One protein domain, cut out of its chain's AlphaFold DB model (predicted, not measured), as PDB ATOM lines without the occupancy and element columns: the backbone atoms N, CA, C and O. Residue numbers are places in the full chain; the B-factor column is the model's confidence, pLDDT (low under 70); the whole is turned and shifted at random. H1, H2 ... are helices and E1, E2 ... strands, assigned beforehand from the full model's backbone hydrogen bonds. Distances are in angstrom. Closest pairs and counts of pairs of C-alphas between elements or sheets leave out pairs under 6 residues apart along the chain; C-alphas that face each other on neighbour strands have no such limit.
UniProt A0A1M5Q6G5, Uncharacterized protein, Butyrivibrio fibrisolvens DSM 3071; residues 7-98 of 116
ATOM      1  N   VAL A   7     -13.233  26.177 -31.889       83.25
ATOM      2  CA  VAL A   7     -11.893  26.048 -32.482       83.25
ATOM      3  C   VAL A   7     -11.819  24.822 -33.371       83.25
ATOM      4  O   VAL A   7     -12.408  23.790 -33.055       83.25
ATOM      5  N   LYS A   8     -11.104  24.928 -34.492       86.56
ATOM      6  CA  LYS A   8     -10.788  23.775 -35.336       86.56
ATOM      7  C   LYS A   8      -9.597  23.053 -34.715       86.56
ATOM      8  O   LYS A   8      -8.537  23.649 -34.566       86.56
ATOM      9  N   CYS A   9      -9.789  21.803 -34.310       82.25
ATOM     10  CA  CYS A   9      -8.698  20.982 -33.806       82.25
ATOM     11  C   CYS A   9      -7.844  20.510 -34.977       82.25
ATOM     12  O   CYS A   9      -8.366  19.949 -35.942       82.25
ATOM     13  N   ASP A  10      -6.542  20.724 -34.860       84.56
ATOM     14  CA  ASP A  10      -5.558  20.288 -35.844       84.56
ATOM     15  C   ASP A  10      -5.440  18.754 -35.890       84.56
ATOM     16  O   ASP A  10      -5.408  18.154 -36.955       84.56
ATOM     17  N   GLN A  11      -5.523  18.101 -34.729       78.81
ATOM     18  CA  GLN A  11      -5.330  16.653 -34.602       78.81
ATOM     19  C   GLN A  11      -6.483  15.819 -35.177       78.81
ATOM     20  O   GLN A  11      -6.256  14.738 -35.707       78.81
ATOM     21  N   CYS A  12      -7.733  16.287 -35.078       80.44
ATOM     22  CA  CYS A  12      -8.897  15.522 -35.557       80.44
ATOM     23  C   CYS A  12      -9.661  16.195 -36.709       80.44
ATOM     24  O   CYS A  12     -10.647  15.644 -37.199       80.44
ATOM     25  N   GLY A  13      -9.269  17.410 -37.104       84.19
ATOM     26  CA  GLY A  13      -9.899  18.190 -38.172       84.19
ATOM     27  C   GLY A  13     -11.309  18.725 -37.871       84.19
ATOM     28  O   GLY A  13     -11.885  19.419 -38.713       84.19
ATOM     29  N   ARG A  14     -11.887  18.434 -36.696       78.12
ATOM     30  CA  ARG A  14     -13.257  18.831 -36.313       78.12
ATOM     31  C   ARG A  14     -13.280  20.153 -35.540       78.12
ATOM     32  O   ARG A  14     -12.280  20.598 -34.985       78.12
ATOM     33  N   THR A  15     -14.449  20.793 -35.498       80.44
ATOM     34  CA  THR A  15     -14.679  22.014 -34.708       80.44
ATOM     35  C   THR A  15     -15.188  21.661 -33.307       80.44
ATOM     36  O   THR A  15     -16.200  20.975 -33.181       80.44
ATOM     37  N   HIS A  16     -14.533  22.168 -32.261       71.88
ATOM     38  CA  HIS A  16     -14.857  21.913 -30.853       71.88
ATOM     39  C   HIS A  16     -15.295  23.176 -30.127       71.88
ATOM     40  O   HIS A  16     -14.776  24.251 -30.405       71.88
ATOM     41  N   ALA A  17     -16.206  23.040 -29.163       74.94
ATOM     42  CA  ALA A  17     -16.568  24.114 -28.243       74.94
ATOM     43  C   ALA A  17     -15.681  24.067 -26.984       74.94
ATOM     44  O   ALA A  17     -15.576  23.017 -26.356       74.94
ATOM     45  N   ILE A  18     -15.074  25.196 -26.603       70.31
ATOM     46  CA  ILE A  18     -14.131  25.286 -25.464       70.31
ATOM     47  C   ILE A  18     -14.853  25.401 -24.105       70.31
ATOM     48  O   ILE A  18     -14.285  25.096 -23.064       70.31
ATOM     49  N   LEU A  19     -16.134  25.781 -24.087       67.06
ATOM     50  CA  LEU A  19     -16.844  26.189 -22.866       67.06
ATOM     51  C   LEU A  19     -17.451  25.040 -22.035       67.06
ATOM     52  O   LEU A  19     -18.475  25.212 -21.379       67.06
ATOM     53  N   LEU A  20     -16.877  23.843 -22.104       64.81
ATOM     54  CA  LEU A  20     -17.508  22.650 -21.547       64.81
ATOM     55  C   LEU A  20     -17.643  22.702 -20.022       64.81
ATOM     56  O   LEU A  20     -18.686  22.320 -19.507       64.81
ATOM     57  N   SER A  21     -16.651  23.238 -19.308       70.38
ATOM     58  CA  SER A  21     -16.609  23.172 -17.844       70.38
ATOM     59  C   SER A  21     -17.634  24.028 -17.112       70.38
ATOM     60  O   SER A  21     -17.953  23.727 -15.968       70.38
ATOM     61  N   SER A  22     -18.191  25.047 -17.762       74.44
ATOM     62  CA  SER A  22     -19.151  25.965 -17.145       74.44
ATOM     63  C   SER A  22     -20.600  25.724 -17.577       74.44
ATOM     64  O   SER A  22     -21.465  26.538 -17.258       74.44
ATOM     65  N   MET A  23     -20.887  24.653 -18.329       79.50
ATOM     66  CA  MET A  23     -22.234  24.371 -18.835       79.50
ATOM     67  C   MET A  23     -22.690  22.939 -18.558       79.50
ATOM     68  O   MET A  23     -21.895  21.998 -18.537       79.50
ATOM     69  N   VAL A  24     -24.004  22.771 -18.420       83.62
ATOM     70  CA  VAL A  24     -24.659  21.462 -18.455       83.62
ATOM     71  C   VAL A  24     -25.306  21.297 -19.832       83.62
ATOM     72  O   VAL A  24     -26.162  22.105 -20.201       83.62
ATOM     73  N   PRO A  25     -24.911  20.294 -20.639       78.88
ATOM     74  CA  PRO A  25     -25.426  20.148 -21.994       78.88
ATOM     75  C   PRO A  25     -26.947  19.988 -22.017       78.88
ATOM     76  O   PRO A  25     -27.500  19.190 -21.263       78.88
ATOM     77  N   TYR A  26     -27.603  20.696 -22.940       77.38
ATOM     78  CA  TYR A  26     -29.061  20.681 -23.136       77.38
ATOM     79  C   TYR A  26     -29.891  21.182 -21.942       77.38
ATOM     80  O   TYR A  26     -31.103  20.981 -21.935       77.38
ATOM     81  N   SER A  27     -29.271  21.846 -20.961       83.25
ATOM     82  CA  SER A  27     -29.979  22.511 -19.868       83.25
ATOM     83  C   SER A  27     -29.919  24.029 -20.022       83.25
ATOM     84  O   SER A  27     -28.913  24.577 -20.469       83.25
ATOM     85  N   GLN A  28     -31.008  24.706 -19.657       82.06
ATOM     86  CA  GLN A  28     -31.055  26.169 -19.534       82.06
ATOM     87  C   GLN A  28     -30.593  26.645 -18.147       82.06
ATOM     88  O   GLN A  28     -30.380  27.837 -17.947       82.06
ATOM     89  N   ILE A  29     -30.429  25.716 -17.201       83.69
ATOM     90  CA  ILE A  29     -29.988  25.983 -15.831       83.69
ATOM     91  C   ILE A  29     -28.460  25.938 -15.795       83.69
ATOM     92  O   ILE A  29     -27.841  25.064 -16.414       83.69
ATOM     93  N   SER A  30     -27.842  26.885 -15.085       84.94
ATOM     94  CA  SER A  30     -26.385  26.994 -15.061       84.94
ATOM     95  C   SER A  30     -25.741  25.785 -14.373       84.94
ATOM     96  O   SER A  30     -26.375  25.066 -13.596       84.94
ATOM     97  N   PHE A  31     -24.462  25.531 -14.658       87.12
ATOM     98  CA  PHE A  31     -23.715  24.486 -13.952       87.12
ATOM     99  C   PHE A  31     -23.654  24.747 -12.440       87.12
ATOM    100  O   PHE A  31     -23.819  23.811 -11.664       87.12
ATOM    101  N   GLN A  32     -23.487  26.009 -12.033       85.81
ATOM    102  CA  GLN A  32     -23.424  26.392 -10.620       85.81
ATOM    103  C   GLN A  32     -24.744  26.116  -9.897       85.81
ATOM    104  O   GLN A  32     -24.729  25.567  -8.800       85.81
ATOM    105  N   ASP A  33     -25.882  26.387 -10.538       86.44
ATOM    106  CA  ASP A  33     -27.190  26.095  -9.943       86.44
ATOM    107  C   ASP A  33     -27.412  24.584  -9.800       86.44
ATOM    108  O   ASP A  33     -27.880  24.125  -8.761       86.44
ATOM    109  N   HIS A  34     -27.022  23.777 -10.801       90.19
ATOM    110  CA  HIS A  34     -27.057  22.314 -10.659       90.19
ATOM    111  C   HIS A  34     -26.198  21.848  -9.486       90.19
ATOM    112  O   HIS A  34     -26.627  20.974  -8.737       90.19
ATOM    113  N   LEU A  35     -25.000  22.417  -9.346       90.62
ATOM    114  CA  LEU A  35     -24.074  22.063  -8.283       90.62
ATOM    115  C   LEU A  35     -24.680  22.377  -6.912       90.62
ATOM    116  O   LEU A  35     -24.786  21.484  -6.080       90.62
ATOM    117  N   GLN A  36     -25.185  23.595  -6.715       88.12
ATOM    118  CA  GLN A  36     -25.843  24.005  -5.471       88.12
ATOM    119  C   GLN A  36     -27.043  23.117  -5.123       88.12
ATOM    120  O   GLN A  36     -27.171  22.675  -3.982       88.12
ATOM    121  N   ILE A  37     -27.894  22.816  -6.108       88.88
ATOM    122  CA  ILE A  37     -29.059  21.935  -5.954       88.88
ATOM    123  C   ILE A  37     -28.642  20.541  -5.482       88.88
ATOM    124  O   ILE A  37     -29.212  20.005  -4.531       88.88
ATOM    125  N   ILE A  38     -27.652  19.947  -6.148       92.12
ATOM    126  CA  ILE A  38     -27.205  18.584  -5.859       92.12
ATOM    127  C   ILE A  38     -26.490  18.533  -4.507       92.12
ATOM    128  O   ILE A  38     -26.822  17.679  -3.691       92.12
ATOM    129  N   THR A  39     -25.581  19.467  -4.229       89.56
ATOM    130  CA  THR A  39     -24.871  19.553  -2.945       89.56
ATOM    131  C   THR A  39     -25.839  19.735  -1.775       89.56
ATOM    132  O   THR A  39     -25.701  19.062  -0.754       89.56
ATOM    133  N   ALA A  40     -26.849  20.601  -1.916       86.75
ATOM    134  CA  ALA A  40     -27.876  20.787  -0.890       86.75
ATOM    135  C   ALA A  40     -28.680  19.502  -0.634       86.75
ATOM    136  O   ALA A  40     -29.020  19.205   0.512       86.75
ATOM    137  N   HIS A  41     -28.950  18.729  -1.688       88.38
ATOM    138  CA  HIS A  41     -29.611  17.432  -1.574       88.38
ATOM    139  C   HIS A  41     -28.724  16.372  -0.906       88.38
ATOM    140  O   HIS A  41     -29.224  15.621  -0.076       88.38
ATOM    141  N   GLU A  42     -27.425  16.307  -1.221       88.50
ATOM    142  CA  GLU A  42     -26.510  15.338  -0.594       88.50
ATOM    143  C   GLU A  42     -26.281  15.602   0.895       88.50
ATOM    144  O   GLU A  42     -26.106  14.659   1.662       88.50
ATOM    145  N   LYS A  43     -26.303  16.871   1.306       85.19
ATOM    146  CA  LYS A  43     -26.126  17.289   2.702       85.19
ATOM    147  C   LYS A  43     -27.443  17.357   3.486       85.19
ATOM    148  O   LYS A  43     -27.441  17.870   4.604       85.19
ATOM    149  N   GLU A  44     -28.559  16.930   2.885       78.69
ATOM    150  CA  GLU A  44     -29.924  16.995   3.443       78.69
ATOM    151  C   GLU A  44     -30.300  18.375   4.025       78.69
ATOM    152  O   GLU A  44     -31.154  18.496   4.899       78.69
ATOM    153  N   THR A  45     -29.650  19.448   3.562       64.31
ATOM    154  CA  THR A  45     -29.636  20.725   4.296       64.31
ATOM    155  C   THR A  45     -30.802  21.633   3.926       64.31
ATOM    156  O   THR A  45     -31.125  22.542   4.684       64.31
ATOM    157  N   LEU A  46     -31.445  21.415   2.772       62.28
ATOM    158  CA  LEU A  46     -32.533  22.265   2.288       62.28
ATOM    159  C   LEU A  46     -33.655  21.458   1.624       62.28
ATOM    160  O   LEU A  46     -33.413  20.590   0.784       62.28
ATOM    161  N   SER A  47     -34.903  21.807   1.951       63.16
ATOM    162  CA  SER A  47     -36.078  21.314   1.227       63.16
ATOM    163  C   SER A  47     -36.143  21.918  -0.186       63.16
ATOM    164  O   SER A  47     -35.681  23.042  -0.408       63.16
ATOM    165  N   SER A  48     -36.761  21.206  -1.139       61.56
ATOM    166  CA  SER A  48     -36.956  21.681  -2.523       61.56
ATOM    167  C   SER A  48     -37.609  23.066  -2.599       61.56
ATOM    168  O   SER A  48     -37.292  23.843  -3.495       61.56
ATOM    169  N   ILE A  49     -38.481  23.378  -1.636       59.75
ATOM    170  CA  ILE A  49     -39.250  24.624  -1.521       59.75
ATOM    171  C   ILE A  49     -38.365  25.798  -1.064       59.75
ATOM    172  O   ILE A  49     -38.503  26.933  -1.526       59.75
ATOM    173  N   THR A  50     -37.424  25.543  -0.157       63.41
ATOM    174  CA  THR A  50     -36.504  26.578   0.340       63.41
ATOM    175  C   THR A  50     -35.471  26.953  -0.724       63.41
ATOM    176  O   THR A  50     -35.047  28.101  -0.798       63.41
ATOM    177  N   LEU A  51     -35.085  26.009  -1.589       65.00
ATOM    178  CA  LEU A  51     -34.101  26.285  -2.635       65.00
ATOM    179  C   LEU A  51     -34.741  26.887  -3.894       65.00
ATOM    180  O   LEU A  51     -34.139  27.751  -4.528       65.00
ATOM    181  N   SER A  52     -35.970  26.484  -4.238       60.16
ATOM    182  CA  SER A  52     -36.726  27.084  -5.348       60.16
ATOM    183  C   SER A  52     -36.961  28.582  -5.132       60.16
ATOM    184  O   SER A  52     -36.742  29.382  -6.041       60.16
ATOM    185  N   SER A  53     -37.311  28.971  -3.902       59.75
ATOM    186  CA  SER A  53     -37.475  30.373  -3.504       59.75
ATOM    187  C   SER A  53     -36.159  31.158  -3.510       59.75
ATOM    188  O   SER A  53     -36.143  32.299  -3.963       59.75
ATOM    189  N   ALA A  54     -35.047  30.551  -3.082       63.78
ATOM    190  CA  ALA A  54     -33.735  31.202  -3.078       63.78
ATOM    191  C   ALA A  54     -33.145  31.412  -4.485       63.78
ATOM    192  O   ALA A  54     -32.475  32.413  -4.728       63.78
ATOM    193  N   LEU A  55     -33.396  30.486  -5.416       65.69
ATOM    194  CA  LEU A  55     -32.802  30.504  -6.758       65.69
ATOM    195  C   LEU A  55     -33.756  30.999  -7.858       65.69
ATOM    196  O   LEU A  55     -33.384  31.018  -9.027       65.69
ATOM    197  N   SER A  56     -34.980  31.412  -7.506       67.38
ATOM    198  CA  SER A  56     -36.014  31.839  -8.467       67.38
ATOM    199  C   SER A  56     -36.349  30.785  -9.539       67.38
ATOM    200  O   SER A  56     -36.772  31.127 -10.644       67.38
ATOM    201  N   PHE A  57     -36.170  29.496  -9.233       70.56
ATOM    202  CA  PHE A  57     -36.524  28.389 -10.126       70.56
ATOM    203  C   PHE A  57     -37.817  27.722  -9.668       70.56
ATOM    204  O   PHE A  57     -38.051  27.564  -8.476       70.56
ATOM    205  N   ASP A  58     -38.629  27.253 -10.617       75.12
ATOM    206  CA  ASP A  58     -39.796  26.430 -10.296       75.12
ATOM    207  C   ASP A  58     -39.391  25.112  -9.602       75.12
ATOM    208  O   ASP A  58     -38.367  24.499  -9.927       75.12
ATOM    209  N   GLU A  59     -40.220  24.634  -8.675       79.19
ATOM    210  CA  GLU A  59     -39.985  23.400  -7.920       79.19
ATOM    211  C   GLU A  59     -39.823  22.184  -8.851       79.19
ATOM    212  O   GLU A  59     -39.044  21.261  -8.584       79.19
ATOM    213  N   SER A  60     -40.505  22.204  -9.998       83.38
ATOM    214  CA  SER A  60     -40.385  21.181 -11.036       83.38
ATOM    215  C   SER A  60     -38.953  21.043 -11.558       83.38
ATOM    216  O   SER A  60     -38.495  19.919 -11.788       83.38
ATOM    217  N   ASN A  61     -38.218  22.152 -11.694       84.88
ATOM    218  CA  ASN A  61     -36.821  22.142 -12.135       84.88
ATOM    219  C   ASN A  61     -35.916  21.485 -11.091       84.88
ATOM    220  O   ASN A  61     -35.073  20.658 -11.441       84.88
ATOM    221  N   PHE A  62     -36.135  21.788  -9.809       84.94
ATOM    222  CA  PHE A  62     -35.392  21.168  -8.713       84.94
ATOM    223  C   PHE A  62     -35.590  19.649  -8.708       84.94
ATOM    224  O   PHE A  62     -34.626  18.881  -8.785       84.94
ATOM    225  N   ARG A  63     -36.853  19.202  -8.712       87.38
ATOM    226  CA  ARG A  63     -37.195  17.771  -8.752       87.38
ATOM    227  C   ARG A  63     -36.608  17.091  -9.988       87.38
ATOM    228  O   ARG A  63     -36.118  15.964  -9.900       87.38
ATOM    229  N   TYR A  64     -36.634  17.763 -11.140       90.31
ATOM    230  CA  TYR A  64     -36.036  17.255 -12.369       90.31
ATOM    231  C   TYR A  64     -34.525  17.043 -12.224       90.31
ATOM    232  O   TYR A  64     -34.049  15.947 -12.527       90.31
ATOM    233  N   ILE A  65     -33.790  18.047 -11.735       91.88
ATOM    234  CA  ILE A  65     -32.334  17.986 -11.567       91.88
ATOM    235  C   ILE A  65     -31.949  16.844 -10.632       91.88
ATOM    236  O   ILE A  65     -31.147  15.993 -11.022       91.88
ATOM    237  N   ILE A  66     -32.567  16.767  -9.451       92.12
ATOM    238  CA  ILE A  66     -32.294  15.698  -8.484       92.12
ATOM    239  C   ILE A  66     -32.589  14.329  -9.094       92.12
ATOM    240  O   ILE A  66     -31.756  13.424  -9.035       92.12
ATOM    241  N   ARG A  67     -33.726  14.173  -9.779       93.62
ATOM    242  CA  ARG A  67     -34.072  12.911 -10.441       93.62
ATOM    243  C   ARG A  67     -33.040  12.506 -11.496       93.62
ATOM    244  O   ARG A  67     -32.690  11.330 -11.579       93.62
ATOM    245  N   MET A  68     -32.563  13.442 -12.317       94.06
ATOM    246  CA  MET A  68     -31.548  13.159 -13.340       94.06
ATOM    247  C   MET A  68     -30.184  12.851 -12.723       94.06
ATOM    248  O   MET A  68     -29.511  11.929 -13.188       94.06
ATOM    249  N   TYR A  69     -29.813  13.554 -11.653       94.94
ATOM    250  CA  TYR A  69     -28.603  13.284 -10.886       94.94
ATOM    251  C   TYR A  69     -28.607  11.859 -10.322       94.94
ATOM    252  O   TYR A  69     -27.714  11.067 -10.628       94.94
ATOM    253  N   LEU A  70     -29.656  11.496  -9.580       94.62
ATOM    254  CA  LEU A  70     -29.797  10.174  -8.970       94.62
ATOM    255  C   LEU A  70     -29.811   9.057 -10.019       94.62
ATOM    256  O   LEU A  70     -29.166   8.027  -9.838       94.62
ATOM    257  N   LYS A  71     -30.515   9.274 -11.137       95.06
ATOM    258  CA  LYS A  71     -30.675   8.265 -12.189       95.06
ATOM    259  C   LYS A  71     -29.409   8.039 -13.020       95.06
ATOM    260  O   LYS A  71     -29.182   6.918 -13.468       95.06
ATOM    261  N   HIS A  72     -28.626   9.084 -13.288       92.94
ATOM    262  CA  HIS A  72     -27.561   9.020 -14.296       92.94
ATOM    263  C   HIS A  72     -26.150   9.265 -13.759       92.94
ATOM    264  O   HIS A  72     -25.200   8.787 -14.381       92.94
ATOM    265  N   TRP A  73     -25.998   9.985 -12.645       95.06
ATOM    266  CA  TRP A  73     -24.702  10.523 -12.220       95.06
ATOM    267  C   TRP A  73     -24.253  10.069 -10.837       95.06
ATOM    268  O   TRP A  73     -23.077   9.744 -10.705       95.06
ATOM    269  N   LYS A  74     -25.148   9.939  -9.849       95.56
ATOM    270  CA  LYS A  74     -24.762   9.571  -8.473       95.56
ATOM    271  C   LYS A  74     -23.903   8.305  -8.420       95.56
ATOM    272  O   LYS A  74     -22.793   8.328  -7.903       95.56
ATOM    273  N   GLN A  75     -24.368   7.220  -9.037       94.81
ATOM    274  CA  GLN A  75     -23.619   5.956  -9.031       94.81
ATOM    275  C   GLN A  75     -22.302   6.017  -9.817       94.81
ATOM    276  O   GLN A  75     -21.354   5.322  -9.470       94.81
ATOM    277  N   ARG A  76     -22.212   6.869 -10.846       94.81
ATOM    278  CA  ARG A  76     -20.960   7.077 -11.589       94.81
ATOM    279  C   ARG A  76     -19.933   7.809 -10.739       94.81
ATOM    280  O   ARG A  76     -18.786   7.400 -10.672       94.81
ATOM    281  N   LEU A  77     -20.350   8.880 -10.072       95.69
ATOM    282  CA  LEU A  77     -19.465   9.614  -9.174       95.69
ATOM    283  C   LEU A  77     -18.948   8.710  -8.051       95.69
ATOM    284  O   LEU A  77     -17.753   8.713  -7.772       95.69
ATOM    285  N   ILE A  78     -19.823   7.875  -7.481       95.62
ATOM    286  CA  ILE A  78     -19.446   6.894  -6.458       95.62
ATOM    287  C   ILE A  78     -18.426   5.878  -6.998       95.62
ATOM    288  O   ILE A  78     -17.463   5.582  -6.292       95.62
ATOM    289  N   SER A  79     -18.589   5.372  -8.231       96.81
ATOM    290  CA  SER A  79     -17.672   4.363  -8.790       96.81
ATOM    291  C   SER A  79     -16.230   4.861  -8.888       96.81
ATOM    292  O   SER A  79     -15.304   4.100  -8.625       96.81
ATOM    293  N   GLU A  80     -16.050   6.149  -9.182       95.88
ATOM    294  CA  GLU A  80     -14.733   6.789  -9.305       95.88
ATOM    295  C   GLU A  80     -14.342   7.619  -8.072       95.88
ATOM    296  O   GLU A  80     -13.342   8.332  -8.096       95.88
ATOM    297  N   ARG A  81     -15.124   7.542  -6.983       95.12
ATOM    298  CA  ARG A  81     -14.917   8.310  -5.738       95.12
ATOM    299  C   ARG A  81     -14.792   9.824  -5.966       95.12
ATOM    300  O   ARG A  81     -14.022  10.506  -5.292       95.12
ATOM    301  N   ILE A  82     -15.557  10.355  -6.914       94.62
ATOM    302  CA  ILE A  82     -15.587  11.783  -7.238       94.62
ATOM    303  C   ILE A  82     -16.642  12.460  -6.361       94.62
ATOM    304  O   ILE A  82     -17.819  12.118  -6.433       94.62
ATOM    305  N   SER A  83     -16.237  13.443  -5.558       93.00
ATOM    306  CA  SER A  83     -17.181  14.284  -4.813       93.00
ATOM    307  C   SER A  83     -17.799  15.350  -5.719       93.00
ATOM    308  O   SER A  83     -17.100  15.938  -6.549       93.00
ATOM    309  N   VAL A  84     -19.089  15.632  -5.521       90.88
ATOM    310  CA  VAL A  84     -19.790  16.742  -6.185       90.88
ATOM    311  C   VAL A  84     -19.139  18.084  -5.826       90.88
ATOM    312  O   VAL A  84     -18.968  18.925  -6.696       90.88
ATOM    313  N   ASP A  85     -18.664  18.246  -4.591       87.25
ATOM    314  CA  ASP A  85     -18.033  19.485  -4.111       87.25
ATOM    315  C   ASP A  85     -16.564  19.653  -4.563       87.25
ATOM    316  O   ASP A  85     -15.888  20.593  -4.149       87.25
ATOM    317  N   SER A  86     -16.032  18.745  -5.389       88.94
ATOM    318  CA  SER A  86     -14.632  18.799  -5.826       88.94
ATOM    319  C   SER A  86     -14.384  19.878  -6.884       88.94
ATOM    320  O   SER A  86     -15.060  19.920  -7.914       88.94
ATOM    321  N   GLU A  87     -13.308  20.658  -6.729       87.06
ATOM    322  CA  GLU A  87     -12.808  21.569  -7.774       87.06
ATOM    323  C   GLU A  87     -12.442  20.825  -9.072       87.06
ATOM    324  O   GLU A  87     -12.549  21.365 -10.174       87.06
ATOM    325  N   SER A  88     -12.061  19.548  -8.957       88.62
ATOM    326  CA  SER A  88     -11.722  18.678 -10.084       88.62
ATOM    327  C   SER A  88     -12.915  17.889 -10.639       88.62
ATOM    328  O   SER A  88     -12.713  16.986 -11.456       88.62
ATOM    329  N   LEU A  89     -14.158  18.191 -10.232       91.31
ATOM    330  CA  LEU A  89     -15.355  17.436 -10.634       91.31
ATOM    331  C   LEU A  89     -15.433  17.261 -12.155       91.31
ATOM    332  O   LEU A  89     -15.591  16.146 -12.656       91.31
ATOM    333  N   ILE A  90     -15.303  18.358 -12.902       88.81
ATOM    334  CA  ILE A  90     -15.475  18.324 -14.354       88.81
ATOM    335  C   ILE A  90     -14.332  17.590 -15.051       88.81
ATOM    336  O   ILE A  90     -14.586  16.751 -15.919       88.81
ATOM    337  N   SER A  91     -13.083  17.894 -14.693       86.75
ATOM    338  CA  SER A  91     -11.922  17.231 -15.294       86.75
ATOM    339  C   SER A  91     -11.961  15.727 -15.031       86.75
ATOM    340  O   SER A  91     -11.757  14.947 -15.960       86.75
ATOM    341  N   SER A  92     -12.352  15.318 -13.822       90.00
ATOM    342  CA  SER A  92     -12.559  13.911 -13.466       90.00
ATOM    343  C   SER A  92     -13.685  13.285 -14.297       90.00
ATOM    344  O   SER A  92     -13.503  12.234 -14.912       90.00
ATOM    345  N   CYS A  93     -14.835  13.956 -14.427       90.06
ATOM    346  CA  CYS A  93     -15.945  13.466 -15.252       90.06
ATOM    347  C   CYS A  93     -15.534  13.238 -16.718       90.06
ATOM    348  O   CYS A  93     -15.928  12.244 -17.340       90.06
ATOM    349  N   PHE A  94     -14.697  14.118 -17.266       85.31
ATOM    350  CA  PHE A  94     -14.136  13.926 -18.597       85.31
ATOM    351  C   PHE A  94     -13.123  12.797 -18.672       85.31
ATOM    352  O   PHE A  94     -13.183  11.999 -19.607       85.31
ATOM    353  N   GLN A  95     -12.221  12.707 -17.703       85.94
ATOM    354  CA  GLN A  95     -11.197  11.675 -17.659       85.94
ATOM    355  C   GLN A  95     -11.818  10.275 -17.637       85.94
ATOM    356  O   GLN A  95     -11.461   9.451 -18.488       85.94
ATOM    357  N   TYR A  96     -12.773  10.044 -16.732       89.12
ATOM    358  CA  TYR A  96     -13.335   8.720 -16.463       89.12
ATOM    359  C   TYR A  96     -14.550   8.382 -17.331       89.12
ATOM    360  O   TYR A  96     -14.667   7.262 -17.821       89.12
ATOM    361  N   PHE A  97     -15.448   9.338 -17.591       87.56
ATOM    362  CA  PHE A  97     -16.704   9.050 -18.303       87.56
ATOM    363  C   PHE A  97     -16.741   9.574 -19.733       87.56
ATOM    364  O   PHE A  97     -17.716   9.309 -20.445       87.56
ATOM    365  N   LYS A  98     -15.724  10.344 -20.143       85.12
ATOM    366  CA  LYS A  98     -15.662  11.054 -21.431       85.12
ATOM    367  C   LYS A  98     -16.903  11.921 -21.670       85.12
ATOM    368  O   LYS A  98     -17.396  12.037 -22.793       85.12
TER     369      LYS A  98
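Overview. This is residues 7 to 98 of the 116 residues of an uncharacterized protein of Butyrivibrio fibrisolvens DSM 3071 (UniProt A0A1M5Q6G5). A small cluster of helices, in which H3 crosses H1 and touches H2 with its first residues, makes one end of an elongated model, and a thin loop, residues 9 to 14, sticks out at the other end. H4 and H5 follow H3 as short helices near each other, and the long stretch 18 to 30 joins the strand E1 to H1. The printed part has 92 residues, with one named strand and five named helices in the order E1, H1, H2, H3, H4, H5; the class is mostly helix. It is only just loose, close to compact, with a radius of gyration of the C-alphas of 15.1 A and spans of 48 by 28 by 22 A.

Along the chain. E1 is residues 15 to 17, beginning at C-alpha 15 (-14.679, 22.014, -34.708). H1 is residues 31 to 42, 16.4 A long, and H2 is residues 48 to 55, 10.6 A. H3, residues 59 to 72, measures 20.0 A. H4 is residues 74 to 79, and H5, residues 89 to 97, 11.4 A long, ends at C-alpha 97 (-16.704, 9.050, -18.303).

Arrangement. E1 pairs with no named strand, but residues 7 to 8 pair with its residues 15 to 16, antiparallel. H1 and H3 touch, about perpendicular at 79 degrees; their closest C-alphas, of Ile 38 and Ile 66, are 6.4 A apart. H2 touches residues 59 to 63 of H3 alone, closest at the C-alphas of Ser 52 and Glu 59, 5.6 A. H3 and H4 meet only through their link. Every O i to N i+4 pair is within hydrogen-bond range in H1, H2, H3, H4 and H5.

Size, cuts and confidence. The C-alphas of Asp 10 and Ile 49, the two farthest apart, are 48.3 A apart. The printed part has no cut. The link from E1 to H1 is long. The pLDDT is under 70 at residues 19 to 20 and 45 to 56.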